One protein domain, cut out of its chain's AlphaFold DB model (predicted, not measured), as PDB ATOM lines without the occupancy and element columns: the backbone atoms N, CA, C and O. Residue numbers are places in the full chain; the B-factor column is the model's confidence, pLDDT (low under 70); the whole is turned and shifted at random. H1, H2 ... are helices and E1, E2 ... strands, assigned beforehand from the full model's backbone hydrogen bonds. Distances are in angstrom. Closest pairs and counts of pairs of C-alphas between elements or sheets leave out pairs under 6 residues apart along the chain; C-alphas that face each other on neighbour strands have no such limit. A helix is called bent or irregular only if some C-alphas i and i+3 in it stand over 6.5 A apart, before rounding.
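What this domain is: This is residues 26 to 176 of the 177 residues of an uncharacterized protein of Rickettsiales bacterium (UniProt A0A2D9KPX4). One strongly twisted, sharply bent sheet makes the core, and its spine is the pair of long antiparallel strands E3 and E8, which run side by side and both bend partway. The hairpin of E4 and E5 continues the sheet beyond E3; on the other side of E8, E7 with E6 lies beside residues 155 to 161 and E1 with E2 beside residues 162 to 165, while the short helices H1 and H2 sit beside the strands. The unnamed stretch 57 to 80 reaches to one end of the longest axis at Lys 68, with the small helix H4 at the other end. The printed part has 151 residues, with four named helices and eight named strands; along the chain come E1 and E2, then H1 and H2, then E3, E4 and E5, then H3, then E6, E7 and E8, and last H4; the sheet is branched and mixed, with E1 and E2 parallel and its other neighbour pairs antiparallel, and the class is mixed, helices and strands. The whole is compact, with a radius of gyration of the C-alphas of 16.3 A, and its outline is elongated, spanning 62 by 40 by 29 A.

How they stand to each other: Begin at E1, residues 28 to 31, and look beside it for E2, residues 45 to 48: they are parallel at 26 degrees, with N 30 and O 46 2.8 A apart, within hydrogen-bond range. On the other side of E1 is E8, residues 155 to 168, antiparallel at 146 degrees, with N 29 and O 164 at 2.8 A. H1, residues 50 to 56, is on the sheet at a height of 6.0 A, over none of its strands. H2, residues 81 to 86, is on the sheet at a height of 8.0 A, only just over none, with 2 of its C-alphas falling on E8. E3, residues 95 to 106, is antiparallel to E8 at 149 degrees, with N 99 and O 165 at 2.8 A; E3 bends by 89 degrees at residue 103 and E8 by 96 degrees at residue 160. E4, residues 114 to 117, and E5, residues 120 to 126, form a hairpin, with N 115 and O 122 at 2.9 A, and E5 is antiparallel to E3, with N 98 and O 125 at 2.8 A. H3, residues 127 to 130, only grazes the sheet and is close to but not clearly touching H2, the closest C-alphas being those of Lys 82 and Leu 130, 5.6 A apart. E6, residues 134 to 138, E7, residues 143 to 149, and E8 form a meander, each strand the antiparallel neighbour of the one before; look for N 136 and O 145 at 2.9 A and N 148 and O 156 at 2.8 A. Residues 79 to 80 pair briefly with residues 134 to 135 of E6, antiparallel. H4, residues 169 to 174, only grazes the sheet with residues 169 to 172. In H1 and H2 every O i to N i+4 pair is within hydrogen-bond range; H3 is too short for one, and H4 has 0 of 2, with 1 of 3 O i to N i+3 pairs.

Where its parts are: Find C-alpha 28 at (-51.839, 18.823, 24.703), where E1 begins. E3 runs 27.4 A from C-alpha 95 at (-52.435, 19.548, 36.844). E5 is 19.3 A long, E6 12.8 A and E7 19.7 A. E8 runs 29.0 A, ending at C-alpha 168 at (-55.831, 21.672, 34.622).

The domain as a whole: The C-alphas of Lys 68 and Ser 176 are the two farthest apart, 62.5 A. The printed part has no cut; its long links are E1 to E2 and H1 to H2. Mean pLDDT of the printed part is 74.3, and 50 residues are under 70, among them residues 32 to 44, 59 to 76 and 169 to 176.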
ATOM      1  N   SER A  26     -52.909  24.422  29.627       54.50
ATOM      2  CA  SER A  26     -52.769  22.976  29.658       54.50
ATOM      3  C   SER A  26     -52.382  22.506  28.254       54.50
ATOM      4  O   SER A  26     -53.240  22.365  27.385       54.50
ATOM      5  N   GLY A  27     -51.089  22.320  28.002       56.59
ATOM      6  CA  GLY A  27     -50.620  21.826  26.712       56.59
ATOM      7  C   GLY A  27     -51.133  20.409  26.445       56.59
ATOM      8  O   GLY A  27     -51.056  19.524  27.304       56.59
ATOM      9  N   ARG A  28     -51.640  20.173  25.236       64.31
ATOM     10  CA  ARG A  28     -51.839  18.823  24.703       64.31
ATOM     11  C   ARG A  28     -50.554  18.414  23.991       64.31
ATOM     12  O   ARG A  28     -50.085  19.102  23.094       64.31
ATOM     13  N   ILE A  29     -49.988  17.275  24.371       71.19
ATOM     14  CA  ILE A  29     -48.775  16.735  23.756       71.19
ATOM     15  C   ILE A  29     -49.188  15.609  22.813       71.19
ATOM     16  O   ILE A  29     -49.680  14.558  23.227       71.19
ATOM     17  N   VAL A  30     -48.998  15.830  21.520       74.00
ATOM     18  CA  VAL A  30     -49.234  14.843  20.469       74.00
ATOM     19  C   VAL A  30     -47.897  14.211  20.102       74.00
ATOM     20  O   VAL A  30     -46.947  14.901  19.736       74.00
ATOM     21  N   ILE A  31     -47.806  12.888  20.210       71.06
ATOM     22  CA  ILE A  31     -46.564  12.160  19.965       71.06
ATOM     23  C   ILE A  31     -46.676  11.442  18.614       71.06
ATOM     24  O   ILE A  31     -47.489  10.535  18.447       71.06
ATOM     25  N   THR A  32     -45.849  11.843  17.644       66.75
ATOM     26  CA  THR A  32     -45.859  11.325  16.266       66.75
ATOM     27  C   THR A  32     -44.615  10.506  15.988       66.75
ATOM     28  O   THR A  32     -43.495  11.009  15.947       66.75
ATOM     29  N   LEU A  33     -44.822   9.212  15.795       60.81
ATOM     30  CA  LEU A  33     -43.759   8.214  15.904       60.81
ATOM     31  C   LEU A  33     -43.691   7.256  14.730       60.81
ATOM     32  O   LEU A  33     -42.620   6.794  14.334       60.81
ATOM     33  N   ARG A  34     -44.855   6.985  14.163       54.56
ATOM     34  CA  ARG A  34     -45.006   6.387  12.850       54.56
ATOM     35  C   ARG A  34     -45.155   7.534  11.860       54.56
ATOM     36  O   ARG A  34     -45.632   8.595  12.250       54.56
ATOM     37  N   GLY A  35     -44.787   7.337  10.596       47.47
ATOM     38  CA  GLY A  35     -45.024   8.305   9.511       47.47
ATOM     39  C   GLY A  35     -46.510   8.558   9.203       47.47
ATOM     40  O   GLY A  35     -46.869   8.791   8.057       47.47
ATOM     41  N   GLU A  36     -47.380   8.465  10.204       49.84
ATOM     42  CA  GLU A  36     -48.806   8.718  10.136       49.84
ATOM     43  C   GLU A  36     -49.041  10.158  10.587       49.84
ATOM     44  O   GLU A  36     -48.596  10.576  11.654       49.84
ATOM     45  N   GLY A  37     -49.687  10.930   9.713       51.75
ATOM     46  CA  GLY A  37     -49.845  12.375   9.810       51.75
ATOM     47  C   GLY A  37     -50.786  12.833  10.918       51.75
ATOM     48  O   GLY A  37     -51.793  13.481  10.635       51.75
ATOM     49  N   LEU A  38     -50.442  12.546  12.173       62.12
ATOM     50  CA  LEU A  38     -50.998  13.240  13.323       62.12
ATOM     51  C   LEU A  38     -50.531  14.695  13.251       62.12
ATOM     52  O   LEU A  38     -49.363  15.018  13.459       62.12
ATOM     53  N   LYS A  39     -51.452  15.577  12.869       63.84
ATOM     54  CA  LYS A  39     -51.221  17.017  12.828       63.84
ATOM     55  C   LYS A  39     -51.611  17.618  14.173       63.84
ATOM     56  O   LYS A  39     -52.551  17.153  14.819       63.84
ATOM     57  N   ALA A  40     -50.891  18.660  14.574       66.25
ATOM     58  CA  ALA A  40     -51.391  19.585  15.580       66.25
ATOM     59  C   ALA A  40     -52.729  20.139  15.067       66.25
ATOM     60  O   ALA A  40     -52.781  20.743  13.996       66.25
ATOM     61  N   ASN A  41     -53.810  19.870  15.794       68.94
ATOM     62  CA  ASN A  41     -55.145  20.358  15.448       68.94
ATOM     63  C   ASN A  41     -55.428  21.700  16.130       68.94
ATOM     64  O   ASN A  41     -56.364  22.400  15.749       68.94
ATOM     65  N   ARG A  42     -54.635  22.053  17.147       69.25
ATOM     66  CA  ARG A  42     -54.739  23.302  17.896       69.25
ATOM     67  C   ARG A  42     -53.383  23.999  17.972       69.25
ATOM     68  O   ARG A  42     -52.341  23.361  17.867       69.25
ATOM     69  N   ALA A  43     -53.406  25.317  18.160       68.31
ATOM     70  CA  ALA A  43     -52.193  26.133  18.245       68.31
ATOM     71  C   ALA A  43     -51.351  25.839  19.502       68.31
ATOM     72  O   ALA A  43     -50.159  26.127  19.526       68.31
ATOM     73  N   ASP A  44     -51.975  25.277  20.534       68.88
ATOM     74  CA  ASP A  44     -51.368  24.856  21.795       68.88
ATOM     75  C   ASP A  44     -50.938  23.381  21.813       68.88
ATOM     76  O   ASP A  44     -50.407  22.907  22.820       68.88
ATOM     77  N   ASP A  45     -51.148  22.649  20.714       74.00
ATOM     78  CA  ASP A  45     -50.660  21.280  20.595       74.00
ATOM     79  C   ASP A  45     -49.134  21.287  20.407       74.00
ATOM     80  O   ASP A  45     -48.593  21.898  19.483       74.00
ATOM     81  N   VAL A  46     -48.430  20.531  21.245       79.38
ATOM     82  CA  VAL A  46     -47.001  20.259  21.075       79.38
ATOM     83  C   VAL A  46     -46.838  18.954  20.313       79.38
ATOM     84  O   VAL A  46     -47.287  17.906  20.775       79.38
ATOM     85  N   LEU A  47     -46.155  19.001  19.169       81.62
ATOM     86  CA  LEU A  47     -45.818  17.815  18.390       81.62
ATOM     87  C   LEU A  47     -44.421  17.312  18.757       81.62
ATOM     88  O   LEU A  47     -43.449  18.051  18.620       81.62
ATOM     89  N   ILE A  48     -44.315  16.048  19.171       79.50
ATOM     90  CA  ILE A  48     -43.027  15.371  19.368       79.50
ATOM     91  C   ILE A  48     -42.828  14.371  18.235       79.50
ATOM     92  O   ILE A  48     -43.564  13.388  18.147       79.50
ATOM     93  N   SER A  49     -41.844  14.614  17.371       78.81
ATOM     94  CA  SER A  49     -41.474  13.684  16.301       78.81
ATOM     95  C   SER A  49     -40.677  12.484  16.829       78.81
ATOM     96  O   SER A  49     -40.141  12.509  17.939       78.81
ATOM     97  N   LYS A  50     -40.537  11.438  16.007       78.62
ATOM     98  CA  LYS A  50     -39.693  10.270  16.311       78.62
ATOM     99  C   LYS A  50     -38.252  10.657  16.656       78.62
ATOM    100  O   LYS A  50     -37.706  10.151  17.632       78.62
ATOM    101  N   ASP A  51     -37.662  11.580  15.903       78.19
ATOM    102  CA  ASP A  51     -36.275  12.005  16.117       78.19
ATOM    103  C   ASP A  51     -36.129  12.795  17.425       78.19
ATOM    104  O   ASP A  51     -35.212  12.554  18.207       78.19
ATOM    105  N   GLN A  52     -37.091  13.676  17.726       79.88
ATOM    106  CA  GLN A  52     -37.148  14.388  19.007       79.88
ATOM    107  C   GLN A  52     -37.358  13.432  20.185       79.88
ATOM    108  O   GLN A  52     -36.782  13.626  21.255       79.88
ATOM    109  N   TRP A  53     -38.164  12.385  19.996       83.50
ATOM    110  CA  TRP A  53     -38.335  11.339  20.996       83.50
ATOM    111  C   TRP A  53     -37.018  10.610  21.271       83.50
ATOM    112  O   TRP A  53     -36.643  10.425  22.427       83.50
ATOM    113  N   PHE A  54     -36.297  10.224  20.219       79.81
ATOM    114  CA  PHE A  54     -35.018   9.529  20.337       79.81
ATOM    115  C   PHE A  54     -33.963  10.368  21.056       79.81
ATOM    116  O   PHE A  54     -33.293   9.857  21.952       79.81
ATOM    117  N   LEU A  55     -33.907  11.667  20.769       81.81
ATOM    118  CA  LEU A  55     -33.093  12.612  21.530       81.81
ATOM    119  C   LEU A  55     -33.439  12.607  23.024       81.81
ATOM    120  O   LEU A  55     -32.554  12.460  23.867       81.81
ATOM    121  N   LYS A  56     -34.731  12.696  23.368       82.56
ATOM    122  CA  LYS A  56     -35.189  12.649  24.769       82.56
ATOM    123  C   LYS A  56     -34.896  11.316  25.458       82.56
ATOM    124  O   LYS A  56     -34.645  11.295  26.658       82.56
ATOM    125  N   ALA A  57     -34.904  10.214  24.714       80.19
ATOM    126  CA  ALA A  57     -34.572   8.881  25.212       80.19
ATOM    127  C   ALA A  57     -33.052   8.621  25.313       80.19
ATOM    128  O   ALA A  57     -32.644   7.490  25.597       80.19
ATOM    129  N   GLY A  58     -32.211   9.637  25.067       74.50
ATOM    130  CA  GLY A  58     -30.751   9.523  25.113       74.50
ATOM    131  C   GLY A  58     -30.182   8.632  24.010       74.50
ATOM    132  O   GLY A  58     -29.137   8.007  24.192       74.50
ATOM    133  N   MET A  59     -30.887   8.516  22.884       68.00
ATOM    134  CA  MET A  59     -30.463   7.703  21.751       68.00
ATOM    135  C   MET A  59     -29.589   8.536  20.811       68.00
ATOM    136  O   MET A  59     -29.841   9.728  20.630       68.00
ATOM    137  N   PRO A  60     -28.569   7.930  20.185       59.44
ATOM    138  CA  PRO A  60     -27.733   8.649  19.237       59.44
ATOM    139  C   PRO A  60     -28.569   9.153  18.052       59.44
ATOM    140  O   PRO A  60     -29.330   8.394  17.457       59.44
ATOM    141  N   GLU A  61     -28.361  10.416  17.667       54.38
ATOM    142  CA  GLU A  61     -29.013  11.086  16.523       54.38
ATOM    143  C   GLU A  61     -28.819  10.354  15.184       54.38
ATOM    144  O   GLU A  61     -29.537  10.596  14.217       54.38
ATOM    145  N   LYS A  62     -27.823   9.461  15.104       48.09
ATOM    146  CA  LYS A  62     -27.396   8.795  13.875       48.09
ATOM    147  C   LYS A  62     -27.357   7.281  14.043       48.09
ATOM    148  O   LYS A  62     -26.303   6.716  14.308       48.09
ATOM    149  N   GLY A  63     -28.504   6.651  13.794       49.16
ATOM    150  CA  GLY A  63     -28.629   5.251  13.381       49.16
ATOM    151  C   GLY A  63     -28.095   4.177  14.347       49.16
ATOM    152  O   GLY A  63     -27.509   4.460  15.389       49.16
ATOM    153  N   PRO A  64     -28.313   2.893  14.017       49.53
ATOM    154  CA  PRO A  64     -27.706   1.797  14.761       49.53
ATOM    155  C   PRO A  64     -26.182   1.891  14.644       49.53
ATOM    156  O   PRO A  64     -25.639   1.860  13.538       49.53
ATOM    157  N   VAL A  65     -25.476   1.959  15.773       47.78
ATOM    158  CA  VAL A  65     -24.018   1.810  15.777       47.78
ATOM    159  C   VAL A  65     -23.719   0.347  15.447       47.78
ATOM    160  O   VAL A  65     -23.849  -0.532  16.295       47.78
ATOM    161  N   GLN A  66     -23.333   0.065  14.201       45.50
ATOM    162  CA  GLN A  66     -22.752  -1.229  13.846       45.50
ATOM    163  C   GLN A  66     -21.390  -1.359  14.534       45.50
ATOM    164  O   GLN A  66     -20.356  -0.993  13.979       45.50
ATOM    165  N   LYS A  67     -21.359  -1.909  15.748       49.47
ATOM    166  CA  LYS A  67     -20.123  -2.484  16.278       49.47
ATOM    167  C   LYS A  67     -19.995  -3.900  15.721       49.47
ATOM    168  O   LYS A  67     -20.791  -4.773  16.037       49.47
ATOM    169  N   LYS A  68     -18.995  -4.087  14.849       45.38
ATOM    170  CA  LYS A  68     -18.454  -5.377  14.377       45.38
ATOM    171  C   LYS A  68     -19.508  -6.490  14.214       45.38
ATOM    172  O   LYS A  68     -19.616  -7.384  15.046       45.38
ATOM    173  N   GLY A  69     -20.269  -6.453  13.120       48.38
ATOM    174  CA  GLY A  69     -21.045  -7.610  12.646       48.38
ATOM    175  C   GLY A  69     -22.323  -7.962  13.419       48.38
ATOM    176  O   GLY A  69     -23.072  -8.817  12.955       48.38
ATOM    177  N   LYS A  70     -22.640  -7.290  14.532       47.78
ATOM    178  CA  LYS A  70     -23.964  -7.352  15.167       47.78
ATOM    179  C   LYS A  70     -24.645  -5.990  15.063       47.78
ATOM    180  O   LYS A  70     -24.152  -4.994  15.586       47.78
ATOM    181  N   LYS A  71     -25.802  -5.939  14.392       43.91
ATOM    182  CA  LYS A  71     -26.770  -4.849  14.584       43.91
ATOM    183  C   LYS A  71     -27.342  -5.008  15.993       43.91
ATOM    184  O   LYS A  71     -28.367  -5.659  16.171       43.91
ATOM    185  N   GLU A  72     -26.667  -4.465  16.997       45.06
ATOM    186  CA  GLU A  72     -27.311  -4.251  18.288       45.06
ATOM    187  C   GLU A  72     -28.304  -3.100  18.117       45.06
ATOM    188  O   GLU A  72     -27.941  -1.974  17.773       45.06
ATOM    189  N   LEU A  73     -29.590  -3.412  18.281       53.53
ATOM    190  CA  LEU A  73     -30.619  -2.394  18.431       53.53
ATOM    191  C   LEU A  73     -30.305  -1.655  19.732       53.53
ATOM    192  O   LEU A  73     -30.466  -2.219  20.813       53.53
ATOM    193  N   ILE A  74     -29.813  -0.421  19.627       56.84
ATOM    194  CA  ILE A  74     -29.580   0.431  20.793       56.84
ATOM    195  C   ILE A  74     -30.945   0.698  21.416       56.84
ATOM    196  O   ILE A  74     -31.751   1.428  20.842       56.84
ATOM    197  N   GLN A  75     -31.210   0.072  22.561       62.84
ATOM    198  CA  GLN A  75     -32.414   0.338  23.330       62.84
ATOM    199  C   GLN A  75     -32.300   1.735  23.944       62.84
ATOM    200  O   GLN A  75     -31.339   2.027  24.655       62.84
ATOM    201  N   GLY A  76     -33.255   2.609  23.631       64.12
ATOM    202  CA  GLY A  76     -33.354   3.920  24.266       64.12
ATOM    203  C   GLY A  76     -33.762   3.768  25.721       64.12
ATOM    204  O   GLY A  76     -34.442   2.804  26.082       64.12
ATOM    205  N   GLN A  77     -33.350   4.719  26.555       79.31
ATOM    206  CA  GLN A  77     -33.769   4.732  27.949       79.31
ATOM    207  C   GLN A  77     -35.279   5.012  28.029       79.31
ATOM    208  O   GLN A  77     -35.788   5.847  27.274       79.31
ATOM    209  N   PRO A  78     -36.018   4.344  28.933       86.81
ATOM    210  CA  PRO A  78     -37.385   4.730  29.249       86.81
ATOM    211  C   PRO A  78     -37.452   6.208  29.648       86.81
ATOM    212  O   PRO A  78     -36.716   6.655  30.527       86.81
ATOM    213  N   VAL A  79     -38.362   6.966  29.040       88.81
ATOM    214  CA  VAL A  79     -38.553   8.387  29.350       88.81
ATOM    215  C   VAL A  79     -39.601   8.505  30.448       88.81
ATOM    216  O   VAL A  79     -40.747   8.088  30.270       88.81
ATOM    217  N   ALA A  80     -39.227   9.061  31.601       89.75
ATOM    218  CA  ALA A  80     -40.163   9.292  32.699       89.75
ATOM    219  C   ALA A  80     -41.271  10.261  32.261       89.75
ATOM    220  O   ALA A  80     -40.986  11.372  31.808       89.75
ATOM    221  N   LEU A  81     -42.537   9.868  32.438       88.75
ATOM    222  CA  LEU A  81     -43.676  10.624  31.912       88.75
ATOM    223  C   LEU A  81     -43.754  12.016  32.541       88.75
ATOM    224  O   LEU A  81     -43.898  13.007  31.838       88.75
ATOM    225  N   LYS A  82     -43.563  12.117  33.861       87.88
ATOM    226  CA  LYS A  82     -43.511  13.417  34.539       87.88
ATOM    227  C   LYS A  82     -42.386  14.318  34.011       87.88
ATOM    228  O   LYS A  82     -42.601  15.514  33.864       87.88
ATOM    229  N   SER A  83     -41.208  13.755  33.730       87.38
ATOM    230  CA  SER A  83     -40.088  14.534  33.188       87.38
ATOM    231  C   SER A  83     -40.422  15.079  31.806       87.38
ATOM    232  O   SER A  83     -40.169  16.244  31.547       87.38
ATOM    233  N   LEU A  84     -41.047  14.258  30.957       87.56
ATOM    234  CA  LEU A  84     -41.514  14.685  29.643       87.56
ATOM    235  C   LEU A  84     -42.502  15.851  29.748       87.56
ATOM    236  O   LEU A  84     -42.397  16.804  28.989       87.56
ATOM    237  N   LEU A  85     -43.455  15.784  30.684       86.88
ATOM    238  CA  LEU A  85     -44.457  16.837  30.861       86.88
ATOM    239  C   LEU A  85     -43.856  18.143  31.390       86.88
ATOM    240  O   LEU A  85     -44.273  19.204  30.942       86.88
ATOM    241  N   ASN A  86     -42.871  18.085  32.292       86.56
ATOM    242  CA  ASN A  86     -42.209  19.281  32.830       86.56
ATOM    243  C   ASN A  86     -41.578  20.164  31.736       86.56
ATOM    244  O   ASN A  86     -41.450  21.366  31.940       86.56
ATOM    245  N   ASP A  87     -41.195  19.588  30.592       82.94
ATOM    246  CA  ASP A  87     -40.622  20.339  29.468       82.94
ATOM    247  C   ASP A  87     -41.665  21.197  28.726       82.94
ATOM    248  O   ASP A  87     -41.300  22.103  27.980       82.94
ATOM    249  N   TYR A  88     -42.957  20.890  28.888       80.12
ATOM    250  CA  TYR A  88     -44.044  21.451  28.072       80.12
ATOM    251  C   TYR A  88     -45.203  22.034  28.885       80.12
ATOM    252  O   TYR A  88     -46.025  22.771  28.347       80.12
ATOM    253  N   VAL A  89     -45.290  21.704  30.171       80.31
ATOM    254  CA  VAL A  89     -46.339  22.165  31.075       80.31
ATOM    255  C   VAL A  89     -45.725  23.136  32.074       80.31
ATOM    256  O   VAL A  89     -44.923  22.747  32.918       80.31
ATOM    257  N   ASN A  90     -46.142  24.401  31.990       74.50
ATOM    258  CA  ASN A  90     -45.579  25.493  32.789       74.50
ATOM    259  C   ASN A  90     -45.800  25.331  34.302       74.50
ATOM    260  O   ASN A  90     -44.936  25.714  35.086       74.50
ATOM    261  N   ASP A  91     -46.947  24.783  34.719       78.62
ATOM    262  CA  ASP A  91     -47.291  24.600  36.133       78.62
ATOM    263  C   ASP A  91     -47.879  23.207  36.390       78.62
ATOM    264  O   ASP A  91     -49.091  22.988  36.410       78.62
ATOM    265  N   MET A  92     -46.987  22.242  36.617       80.81
ATOM    266  CA  MET A  92     -47.363  20.873  36.981       80.81
ATOM    267  C   MET A  92     -48.064  20.765  38.346       80.81
ATOM    268  O   MET A  92     -48.596  19.700  38.658       80.81
ATOM    269  N   GLY A  93     -48.065  21.824  39.165       80.38
ATOM    270  CA  GLY A  93     -48.783  21.876  40.440       80.38
ATOM    271  C   GLY A  93     -50.296  22.036  40.280       80.38
ATOM    272  O   GLY A  93     -51.037  21.572  41.141       80.38
ATOM    273  N   LYS A  94     -50.755  22.624  39.164       78.62
ATOM    274  CA  LYS A  94     -52.182  22.816  38.823       78.62
ATOM    275  C   LYS A  94     -52.787  21.691  37.980       78.62
ATOM    276  O   LYS A  94     -53.969  21.738  37.620       78.62
ATOM    277  N   VAL A  95     -51.978  20.700  37.619       81.06
ATOM    278  CA  VAL A  95     -52.435  19.548  36.844       81.06
ATOM    279  C   VAL A  95     -53.263  18.658  37.753       81.06
ATOM    280  O   VAL A  95     -52.780  18.171  38.771       81.06
ATOM    281  N   LYS A  96     -54.512  18.411  37.371       81.25
ATOM    282  CA  LYS A  96     -55.403  17.517  38.112       81.25
ATOM    283  C   LYS A  96     -55.180  16.076  37.683       81.25
ATOM    284  O   LYS A  96     -54.970  15.187  38.508       81.25
ATOM    285  N   ASN A  97     -55.229  15.845  36.377       84.94
ATOM    286  CA  ASN A  97     -54.994  14.540  35.791       84.94
ATOM    287  C   ASN A  97     -54.360  14.666  34.403       84.94
ATOM    288  O   ASN A  97     -54.292  15.742  33.807       84.94
ATOM    289  N   VAL A  98     -53.867  13.539  33.910       87.75
ATOM    290  CA  VAL A  98     -53.287  13.403  32.581       87.75
ATOM    291  C   VAL A  98     -53.959  12.234  31.893       87.75
ATOM    292  O   VAL A  98     -53.966  11.119  32.414       87.75
ATOM    293  N   ARG A  99     -54.504  12.470  30.704       89.00
ATOM    294  CA  ARG A  99     -55.070  11.411  29.877       89.00
ATOM    295  C   ARG A  99     -54.010  10.907  28.917       89.00
ATOM    296  O   ARG A  99     -53.418  11.688  28.174       89.00
ATOM    297  N   VAL A 100     -53.789   9.601  28.914       90.56
ATOM    298  CA  VAL A 100     -52.860   8.936  27.998       90.56
ATOM    299  C   VAL A 100     -53.675   8.093  27.033       90.56
ATOM    300  O   VAL A 100     -54.328   7.135  27.446       90.56
ATOM    301  N   TYR A 101     -53.646   8.467  25.759       90.88
ATOM    302  CA  TYR A 101     -54.395   7.828  24.684       90.88
ATOM    303  C   TYR A 101     -53.555   6.742  24.021       90.88
ATOM    304  O   TYR A 101     -52.363   6.935  23.754       90.88
ATOM    305  N   PHE A 102     -54.188   5.606  23.753       90.06
ATOM    306  CA  PHE A 102     -53.533   4.408  23.244       90.06
ATOM    307  C   PHE A 102     -54.461   3.620  22.317       90.06
ATOM    308  O   PHE A 102     -55.679   3.790  22.354       90.06
ATOM    309  N   ALA A 103     -53.889   2.758  21.472       89.06
ATOM    310  CA  ALA A 103     -54.679   1.945  20.542       89.06
ATOM    311  C   ALA A 103     -55.126   0.610  21.153       89.06
ATOM    312  O   ALA A 103     -56.208   0.120  20.846       89.06
ATOM    313  N   ALA A 104     -54.297   0.008  22.008       87.31
ATOM    314  CA  ALA A 104     -54.615  -1.264  22.649       87.31
ATOM    315  C   ALA A 104     -53.973  -1.388  24.035       87.31
ATOM    316  O   ALA A 104     -53.014  -0.695  24.358       87.31
ATOM    317  N   VAL A 105     -54.478  -2.310  24.852       87.12
ATOM    318  CA  VAL A 105     -53.864  -2.693  26.127       87.12
ATOM    319  C   VAL A 105     -53.628  -4.195  26.150       87.12
ATOM    320  O   VAL A 105     -54.477  -4.976  25.726       87.12
ATOM    321  N   THR A 106     -52.470  -4.610  26.653       84.50
ATOM    322  CA  THR A 106     -52.186  -6.020  26.935       84.50
ATOM    323  C   THR A 106     -52.494  -6.308  28.403       84.50
ATOM    324  O   THR A 106     -51.785  -5.857  29.302       84.50
ATOM    325  N   GLY A 107     -53.584  -7.038  28.653       78.62
ATOM    326  CA  GLY A 107     -54.056  -7.394  29.997       78.62
ATOM    327  C   GLY A 107     -55.204  -6.519  30.519       78.62
ATOM    328  O   GLY A 107     -55.694  -5.621  29.843       78.62
ATOM    329  N   THR A 108     -55.659  -6.810  31.740       73.19
ATOM    330  CA  THR A 108     -56.790  -6.126  32.393       73.19
ATOM    331  C   THR A 108     -56.281  -5.008  33.295       73.19
ATOM    332  O   THR A 108     -55.467  -5.283  34.166       73.19
ATOM    333  N   LEU A 109     -56.744  -3.768  33.152       73.38
ATOM    334  CA  LEU A 109     -56.228  -2.633  33.932       73.38
ATOM    335  C   LEU A 109     -56.824  -2.547  35.343       73.38
ATOM    336  O   LEU A 109     -57.999  -2.839  35.547       73.38
ATOM    337  N   LYS A 110     -55.998  -2.134  36.313       68.12
ATOM    338  CA  LYS A 110     -56.425  -1.725  37.666       68.12
ATOM    339  C   LYS A 110     -56.093  -0.261  37.946       68.12
ATOM    340  O   LYS A 110     -56.836   0.401  38.663       68.12
ATOM    341  N   ASP A 111     -54.985   0.225  37.389       58.88
ATOM    342  CA  ASP A 111     -54.590   1.633  37.454       58.88
ATOM    343  C   ASP A 111     -55.409   2.459  36.454       58.88
ATOM    344  O   ASP A 111     -55.079   2.511  35.269       58.88
ATOM    345  N   GLY A 112     -56.450   3.123  36.950       57.84
ATOM    346  CA  GLY A 112     -57.252   4.067  36.175       57.84
ATOM    347  C   GLY A 112     -58.394   3.407  35.403       57.84
ATOM    348  O   GLY A 112     -58.285   2.291  34.892       57.84
ATOM    349  N   ALA A 113     -59.521   4.115  35.325       69.56
ATOM    350  CA  ALA A 113     -60.610   3.733  34.442       69.56
ATOM    351  C   ALA A 113     -60.158   3.954  32.993       69.56
ATOM    352  O   ALA A 113     -59.728   5.053  32.632       69.56
ATOM    353  N   VAL A 114     -60.246   2.908  32.170       83.50
ATOM    354  CA  VAL A 114     -60.210   3.083  30.718       83.50
ATOM    355  C   VAL A 114     -61.486   3.807  30.330       83.50
ATOM    356  O   VAL A 114     -62.579   3.357  30.672       83.50
ATOM    357  N   ALA A 115     -61.339   4.916  29.628       86.62
ATOM    358  CA  ALA A 115     -62.444   5.693  29.105       86.62
ATOM    359  C   ALA A 115     -62.334   5.793  27.583       86.62
ATOM    360  O   ALA A 115     -61.265   5.597  26.995       86.62
ATOM    361  N   GLN A 116     -63.466   6.084  26.953       86.25
ATOM    362  CA  GLN A 116     -63.551   6.354  25.527       86.25
ATOM    363  C   GLN A 116     -64.209   7.707  25.308       86.25
ATOM    364  O   GLN A 116     -65.221   8.021  25.928       86.25
ATOM    365  N   GLU A 117     -63.630   8.505  24.420       82.94
ATOM    366  CA  GLU A 117     -64.173   9.793  23.996       82.94
ATOM    367  C   GLU A 117     -63.878   9.960  22.507       82.94
ATOM    368  O   GLU A 117     -62.750   9.735  22.075       82.94
ATOM    369  N   ASN A 118     -64.888  10.324  21.712       84.56
ATOM    370  CA  ASN A 118     -64.753  10.539  20.264       84.56
ATOM    371  C   ASN A 118     -64.118   9.353  19.501       84.56
ATOM    372  O   ASN A 118     -63.373   9.547  18.546       84.56
ATOM    373  N   GLY A 119     -64.392   8.115  19.932       83.94
ATOM    374  CA  GLY A 119     -63.819   6.899  19.336       83.94
ATOM    375  C   GLY A 119     -62.362   6.620  19.724       83.94
ATOM    376  O   GLY A 119     -61.799   5.610  19.308       83.94
ATOM    377  N   GLU A 120     -61.749   7.469  20.548       85.56
ATOM    378  CA  GLU A 120     -60.396   7.281  21.058       85.56
ATOM    379  C   GLU A 120     -60.432   6.700  22.473       85.56
ATOM    380  O   GLU A 120     -61.243   7.099  23.309       85.56
ATOM    381  N   THR A 121     -59.526   5.763  22.760       89.19
ATOM    382  CA  THR A 121     -59.411   5.122  24.076       89.19
ATOM    383  C   THR A 121     -58.256   5.732  24.866       89.19
ATOM    384  O   THR A 121     -57.168   5.948  24.326       89.19
ATOM    385  N   PHE A 122     -58.479   6.001  26.153       90.56
ATOM    386  CA  PHE A 122     -57.469   6.570  27.044       90.56
ATOM    387  C   PHE A 122     -57.591   6.067  28.480       90.56
ATOM    388  O   PHE A 122     -58.625   5.552  28.899       90.56
ATOM    389  N   VAL A 123     -56.514   6.232  29.247       90.12
ATOM    390  CA  VAL A 123     -56.521   6.095  30.709       90.12
ATOM    391  C   VAL A 123     -56.273   7.447  31.345       90.12
ATOM    392  O   VAL A 123     -55.482   8.246  30.840       90.12
ATOM    393  N   VAL A 124     -56.930   7.687  32.472       88.81
ATOM    394  CA  VAL A 124     -56.692   8.865  33.305       88.81
ATOM    395  C   VAL A 124     -55.663   8.509  34.373       88.81
ATOM    396  O   VAL A 124     -55.868   7.583  35.157       88.81
ATOM    397  N   LEU A 125     -54.556   9.245  34.396       87.50
ATOM    398  CA  LEU A 125     -53.499   9.139  35.393       87.50
ATOM    399  C   LEU A 125     -53.547  10.354  36.314       87.50
ATOM    400  O   LEU A 125     -53.538  11.496  35.853       87.50
ATOM    401  N   ASP A 126     -53.565  10.119  37.621       84.38
ATOM    402  CA  ASP A 126     -53.372  11.187  38.598       84.38
ATOM    403  C   ASP A 126     -51.887  11.602  38.684       84.38
ATOM    404  O   ASP A 126     -50.974  10.867  38.290       84.38
ATOM    405  N   VAL A 127     -51.610  12.774  39.256       82.00
ATOM    406  CA  VAL A 127     -50.234  13.296  39.370       82.00
ATOM    407  C   VAL A 127     -49.306  12.393  40.193       82.00
ATOM    408  O   VAL A 127     -48.089  12.379  39.975       82.00
ATOM    409  N   LYS A 128     -49.846  11.620  41.140       83.69
ATOM    410  CA  LYS A 128     -49.054  10.709  41.973       83.69
ATOM    411  C   LYS A 128     -48.557   9.526  41.140       83.69
ATOM    412  O   LYS A 128     -47.366   9.226  41.172       83.69
ATOM    413  N   THR A 129     -49.438   8.915  40.354       84.25
ATOM    414  CA  THR A 129     -49.147   7.788  39.466       84.25
ATOM    415  C   THR A 129     -48.199   8.180  38.339       84.25
ATOM    416  O   THR A 129     -47.335   7.375  38.002       84.25
ATOM    417  N   LEU A 130     -48.249   9.420  37.830       82.62
ATOM    418  CA  LEU A 130     -47.310   9.922  36.812       82.62
ATOM    419  C   LEU A 130     -45.835   9.767  37.200       82.62
ATOM    420  O   LEU A 130     -45.001   9.527  36.329       82.62
ATOM    421  N   LYS A 131     -45.499   9.898  38.493       82.25
ATOM    422  CA  LYS A 131     -44.119   9.736  38.988       82.25
ATOM    423  C   LYS A 131     -43.597   8.310  38.815       82.25
ATOM    424  O   LYS A 131     -42.391   8.114  38.732       82.25
ATOM    425  N   GLU A 132     -44.498   7.333  38.768       86.56
ATOM    426  CA  GLU A 132     -44.186   5.909  38.632       86.56
ATOM    427  C   GLU A 132     -44.282   5.424  37.176       86.56
ATOM    428  O   GLU A 132     -44.036   4.245  36.912       86.56
ATOM    429  N   LYS A 133     -44.685   6.286  36.229       90.12
ATOM    430  CA  LYS A 133     -44.868   5.908  34.823       90.12
ATOM    431  C   LYS A 133     -43.723   6.399  33.946       90.12
ATOM    432  O   LYS A 133     -43.232   7.522  34.071       90.12
ATOM    433  N   SER A 134     -43.356   5.556  32.995       91.50
ATOM    434  CA  SER A 134     -42.416   5.864  31.928       91.50
ATOM    435  C   SER A 134     -42.973   5.395  30.593       91.50
ATOM    436  O   SER A 134     -43.795   4.485  30.528       91.50
ATOM    437  N   LEU A 135     -42.527   6.033  29.524       90.81
ATOM    438  CA  LEU A 135     -42.809   5.646  28.152       90.81
ATOM    439  C   LEU A 135     -41.567   4.990  27.563       90.81
ATOM    440  O   LEU A 135     -40.443   5.420  27.817       90.81
ATOM    441  N   SER A 136     -41.756   3.926  26.793       88.56
ATOM    442  CA  SER A 136     -40.659   3.169  26.186       88.56
ATOM    443  C   SER A 136     -40.970   2.832  24.739       88.56
ATOM    444  O   SER A 136     -42.095   2.453  24.407       88.56
ATOM    445  N   TRP A 137     -39.968   2.972  23.876       86.06
ATOM    446  CA  TRP A 137     -40.084   2.616  22.467       86.06
ATOM    447  C   TRP A 137     -39.966   1.103  22.277       86.06
ATOM    448  O   TRP A 137     -38.941   0.514  22.619       86.06
ATOM    449  N   ASP A 138     -40.987   0.482  21.689       82.88
ATOM    450  CA  ASP A 138     -40.921  -0.894  21.207       82.88
ATOM    451  C   ASP A 138     -40.317  -0.912  19.794       82.88
ATOM    452  O   ASP A 138     -40.907  -0.421  18.830       82.88
ATOM    453  N   PHE A 139     -39.118  -1.478  19.655       76.19
ATOM    454  CA  PHE A 139     -38.398  -1.521  18.378       76.19
ATOM    455  C   PHE A 139     -38.930  -2.557  17.402       76.19
ATOM    456  O   PHE A 139     -38.776  -2.373  16.195       76.19
ATOM    457  N   GLN A 140     -39.507  -3.646  17.900       79.62
ATOM    458  CA  GLN A 140     -40.052  -4.676  17.025       79.62
ATOM    459  C   GLN A 140     -41.335  -4.164  16.384       79.62
ATOM    460  O   GLN A 140     -41.536  -4.309  15.182       79.62
ATOM    461  N   GLN A 141     -42.161  -3.502  17.188       78.81
ATOM    462  CA  GLN A 141     -43.500  -3.093  16.800       78.81
ATOM    463  C   GLN A 141     -43.588  -1.619  16.362       78.81
ATOM    464  O   GLN A 141     -44.593  -1.199  15.794       78.81
ATOM    465  N   GLN A 142     -42.510  -0.847  16.551       79.88
ATOM    466  CA  GLN A 142     -42.347   0.546  16.111       79.88
ATOM    467  C   GLN A 142     -43.374   1.525  16.715       79.88
ATOM    468  O   GLN A 142     -43.877   2.407  16.016       79.88
ATOM    469  N   TYR A 143     -43.669   1.401  18.011       84.31
ATOM    470  CA  TYR A 143     -44.560   2.320  18.729       84.31
ATOM    471  C   TYR A 143     -44.128   2.555  20.182       84.31
ATOM    472  O   TYR A 143     -43.268   1.849  20.710       84.31
ATOM    473  N   LEU A 144     -44.764   3.515  20.862       87.81
ATOM    474  CA  LEU A 144     -44.599   3.692  22.304       87.81
ATOM    475  C   LEU A 144     -45.472   2.755  23.121       87.81
ATOM    476  O   LEU A 144     -46.635   2.505  22.802       87.81
ATOM    477  N   THR A 145     -44.899   2.313  24.231       90.19
ATOM    478  CA  THR A 145     -45.552   1.507  25.251       90.19
ATOM    479  C   THR A 145     -45.465   2.197  26.604       90.19
ATOM    480  O   THR A 145     -44.504   2.922  26.880       90.19
ATOM    481  N   MET A 146     -46.463   1.968  27.455       91.88
ATOM    482  CA  MET A 146     -46.457   2.439  28.839       91.88
ATOM    483  C   MET A 146     -46.870   1.302  29.780       91.88
ATOM    484  O   MET A 146     -48.015   0.847  29.704       91.88
ATOM    485  N   PRO A 147     -45.987   0.834  30.680       89.12
ATOM    486  CA  PRO A 147     -46.358  -0.154  31.679       89.12
ATOM    487  C   PRO A 147     -47.327   0.439  32.709       89.12
ATOM    488  O   PRO A 147     -47.156   1.545  33.225       89.12
ATOM    489  N   VAL A 148     -48.349  -0.333  33.053       87.19
ATOM    490  CA  VAL A 148     -49.458   0.030  33.944       87.19
ATOM    491  C   VAL A 148     -49.798  -1.156  34.853       87.19
ATOM    492  O   VAL A 148     -49.486  -2.305  34.527       87.19
ATOM    493  N   LYS A 149     -50.368  -0.923  36.046       79.25
ATOM    494  CA  LYS A 149     -50.706  -2.044  36.940       79.25
ATOM    495  C   LYS A 149     -52.016  -2.685  36.480       79.25
ATOM    496  O   LYS A 149     -53.013  -1.999  36.230       79.25
ATOM    497  N   ALA A 150     -52.001  -4.011  36.378       68.81
ATOM    498  CA  ALA A 150     -53.160  -4.803  35.998       68.81
ATOM    499  C   ALA A 150     -54.023  -5.182  37.214       68.81
ATOM    500  O   ALA A 150     -53.579  -5.151  38.370       68.81
ATOM    501  N   GLY A 151     -55.253  -5.619  36.941       64.56
ATOM    502  CA  GLY A 151     -56.104  -6.329  37.896       64.56
ATOM    503  C   GLY A 151     -55.375  -7.542  38.471       64.56
ATOM    504  O   GLY A 151     -54.727  -8.290  37.743       64.56
ATOM    505  N   GLY A 152     -55.440  -7.728  39.793       65.19
ATOM    506  CA  GLY A 152     -54.849  -8.899  40.454       65.19
ATOM    507  C   GLY A 152     -53.315  -8.923  40.531       65.19
ATOM    508  O   GLY A 152     -52.743  -9.996  40.675       65.19
ATOM    509  N   GLY A 153     -52.635  -7.775  40.420       64.94
ATOM    510  CA  GLY A 153     -51.178  -7.678  40.625       64.94
ATOM    511  C   GLY A 153     -50.325  -8.102  39.424       64.94
ATOM    512  O   GLY A 153     -49.099  -8.106  39.511       64.94
ATOM    513  N   LYS A 154     -50.954  -8.432  38.290       71.44
ATOM    514  CA  LYS A 154     -50.251  -8.703  37.030       71.44
ATOM    515  C   LYS A 154     -49.761  -7.392  36.389       71.44
ATOM    516  O   LYS A 154     -50.191  -6.297  36.753       71.44
ATOM    517  N   LYS A 155     -48.825  -7.492  35.444       80.12
ATOM    518  CA  LYS A 155     -48.364  -6.350  34.638       80.12
ATOM    519  C   LYS A 155     -49.291  -6.187  33.432       80.12
ATOM    520  O   LYS A 155     -49.623  -7.187  32.802       80.12
ATOM    521  N   ALA A 156     -49.695  -4.957  33.135       87.56
ATOM    522  CA  ALA A 156     -50.371  -4.598  31.895       87.56
ATOM    523  C   ALA A 156     -49.541  -3.541  31.160       87.56
ATOM    524  O   ALA A 156     -48.748  -2.827  31.779       87.56
ATOM    525  N   THR A 157     -49.725  -3.428  29.849       89.88
ATOM    526  CA  THR A 157     -48.996  -2.445  29.039       89.88
ATOM    527  C   THR A 157     -49.944  -1.779  28.058       89.88
ATOM    528  O   THR A 157     -50.631  -2.464  27.297       89.88
ATOM    529  N   LEU A 158     -49.976  -0.445  28.069       90.88
ATOM    530  CA  LEU A 158     -50.613   0.329  27.010       90.88
ATOM    531  C   LEU A 158     -49.737   0.267  25.768       90.88
ATOM    532  O   LEU A 158     -48.535   0.519  25.845       90.88
ATOM    533  N   MET A 159     -50.351  -0.049  24.642       90.12
ATOM    534  CA  MET A 159     -49.710  -0.254  23.356       90.12
ATOM    535  C   MET A 159     -50.095   0.880  22.417       90.12
ATOM    536  O   MET A 159     -51.266   1.267  22.344       90.12
ATOM    537  N   ASN A 160     -49.111   1.358  21.660       89.38
ATOM    538  CA  ASN A 160     -49.267   2.467  20.730       89.38
ATOM    539  C   ASN A 160     -49.815   3.722  21.421       89.38
ATOM    540  O   ASN A 160     -50.925   4.164  21.143       89.38
ATOM    541  N   VAL A 161     -49.043   4.260  22.367       89.44
ATOM    542  CA  VAL A 161     -49.338   5.560  22.983       89.44
ATOM    543  C   VAL A 161     -49.012   6.673  21.987       89.44
ATOM    544  O   VAL A 161     -47.853   6.825  21.601       89.44
ATOM    545  N   TYR A 162     -50.017   7.453  21.584       87.06
ATOM    546  CA  TYR A 162     -49.879   8.457  20.512       87.06
ATOM    547  C   TYR A 162     -50.293   9.881  20.915       87.06
ATOM    548  O   TYR A 162     -49.996  10.848  20.213       87.06
ATOM    549  N   LYS A 163     -50.979  10.053  22.047       88.06
ATOM    550  CA  LYS A 163     -51.439  11.369  22.506       88.06
ATOM    551  C   LYS A 163     -51.517  11.422  24.026       88.06
ATOM    552  O   LYS A 163     -51.961  10.471  24.666       88.06
ATOM    553  N   ILE A 164     -51.109  12.550  24.593       88.31
ATOM    554  CA  ILE A 164     -51.191  12.846  26.020       88.31
ATOM    555  C   ILE A 164     -51.859  14.208  26.175       88.31
ATOM    556  O   ILE A 164     -51.399  15.199  25.613       88.31
ATOM    557  N   THR A 165     -52.945  14.279  26.935       86.38
ATOM    558  CA  THR A 165     -53.585  15.557  27.269       86.38
ATOM    559  C   THR A 165     -53.466  15.806  28.756       86.38
ATOM    560  O   THR A 165     -53.646  14.897  29.565       86.38
ATOM    561  N   VAL A 166     -53.183  17.047  29.116       84.75
ATOM    562  CA  VAL A 166     -53.099  17.479  30.506       84.75
ATOM    563  C   VAL A 166     -54.397  18.200  30.844       84.75
ATOM    564  O   VAL A 166     -54.827  19.065  30.087       84.75
ATOM    565  N   GLU A 167     -55.041  17.836  31.948       77.38
ATOM    566  CA  GLU A 167     -56.207  18.559  32.450       77.38
ATOM    567  C   GLU A 167     -55.827  19.410  33.656       77.38
ATOM    568  O   GLU A 167     -55.419  18.889  34.699       77.38
ATOM    569  N   ASN A 168     -56.016  20.723  33.527       71.50
ATOM    570  CA  ASN A 168     -55.831  21.672  34.622       71.50
ATOM    571  C   ASN A 168     -57.160  21.943  35.338       71.50
ATOM    572  O   ASN A 168     -58.234  21.885  34.734       71.50
ATOM    573  N   GLU A 169     -57.085  22.314  36.618       57.97
ATOM    574  CA  GLU A 169     -58.256  22.630  37.456       57.97
ATOM    575  C   GLU A 169     -59.184  23.713  36.872       57.97
ATOM    576  O   GLU A 169     -60.387  23.716  37.139       57.97
ATOM    577  N   LEU A 170     -58.649  24.619  36.049       47.84
ATOM    578  CA  LEU A 170     -59.399  25.728  35.453       47.84
ATOM    579  C   LEU A 170     -60.362  25.296  34.340       47.84
ATOM    580  O   LEU A 170     -61.437  25.880  34.218       47.84
ATOM    581  N   ALA A 171     -60.036  24.254  33.567       46.84
ATOM    582  CA  ALA A 171     -60.870  23.822  32.443       46.84
ATOM    583  C   ALA A 171     -62.198  23.189  32.901       46.84
ATOM    584  O   ALA A 171     -63.207  23.277  32.203       46.84
ATOM    585  N   THR A 172     -62.239  22.596  34.099       38.59
ATOM    586  CA  THR A 172     -63.443  21.928  34.619       38.59
ATOM    587  C   THR A 172     -64.518  22.914  35.092       38.59
ATOM    588  O   THR A 172     -65.705  22.603  35.011       38.59
ATOM    589  N   LYS A 173     -64.139  24.120  35.546       38.16
ATOM    590  CA  LYS A 173     -65.102  25.131  36.025       38.16
ATOM    591  C   LYS A 173     -65.884  25.821  34.904       38.16
ATOM    592  O   LYS A 173     -66.949  26.357  35.174       38.16
ATOM    593  N   VAL A 174     -65.383  25.810  33.668       39.28
ATOM    594  CA  VAL A 174     -66.034  26.500  32.537       39.28
ATOM    595  C   VAL A 174     -67.055  25.604  31.824       39.28
ATOM    596  O   VAL A 174     -67.999  26.107  31.236       39.28
ATOM    597  N   ALA A 175     -66.922  24.277  31.916       36.09
ATOM    598  CA  ALA A 175     -67.862  23.326  31.308       36.09
ATOM    599  C   ALA A 175     -69.088  22.996  32.188       36.09
ATOM    600  O   ALA A 175     -69.874  22.121  31.837       36.09
ATOM    601  N   SER A 176     -69.225  23.643  33.351       34.44
ATOM    602  CA  SER A 176     -70.286  23.377  34.337       34.44
ATOM    603  C   SER A 176     -71.045  24.635  34.789       34.44
ATOM    604  O   SER A 176     -71.709  24.599  35.824       34.44
TER     605      SER A 176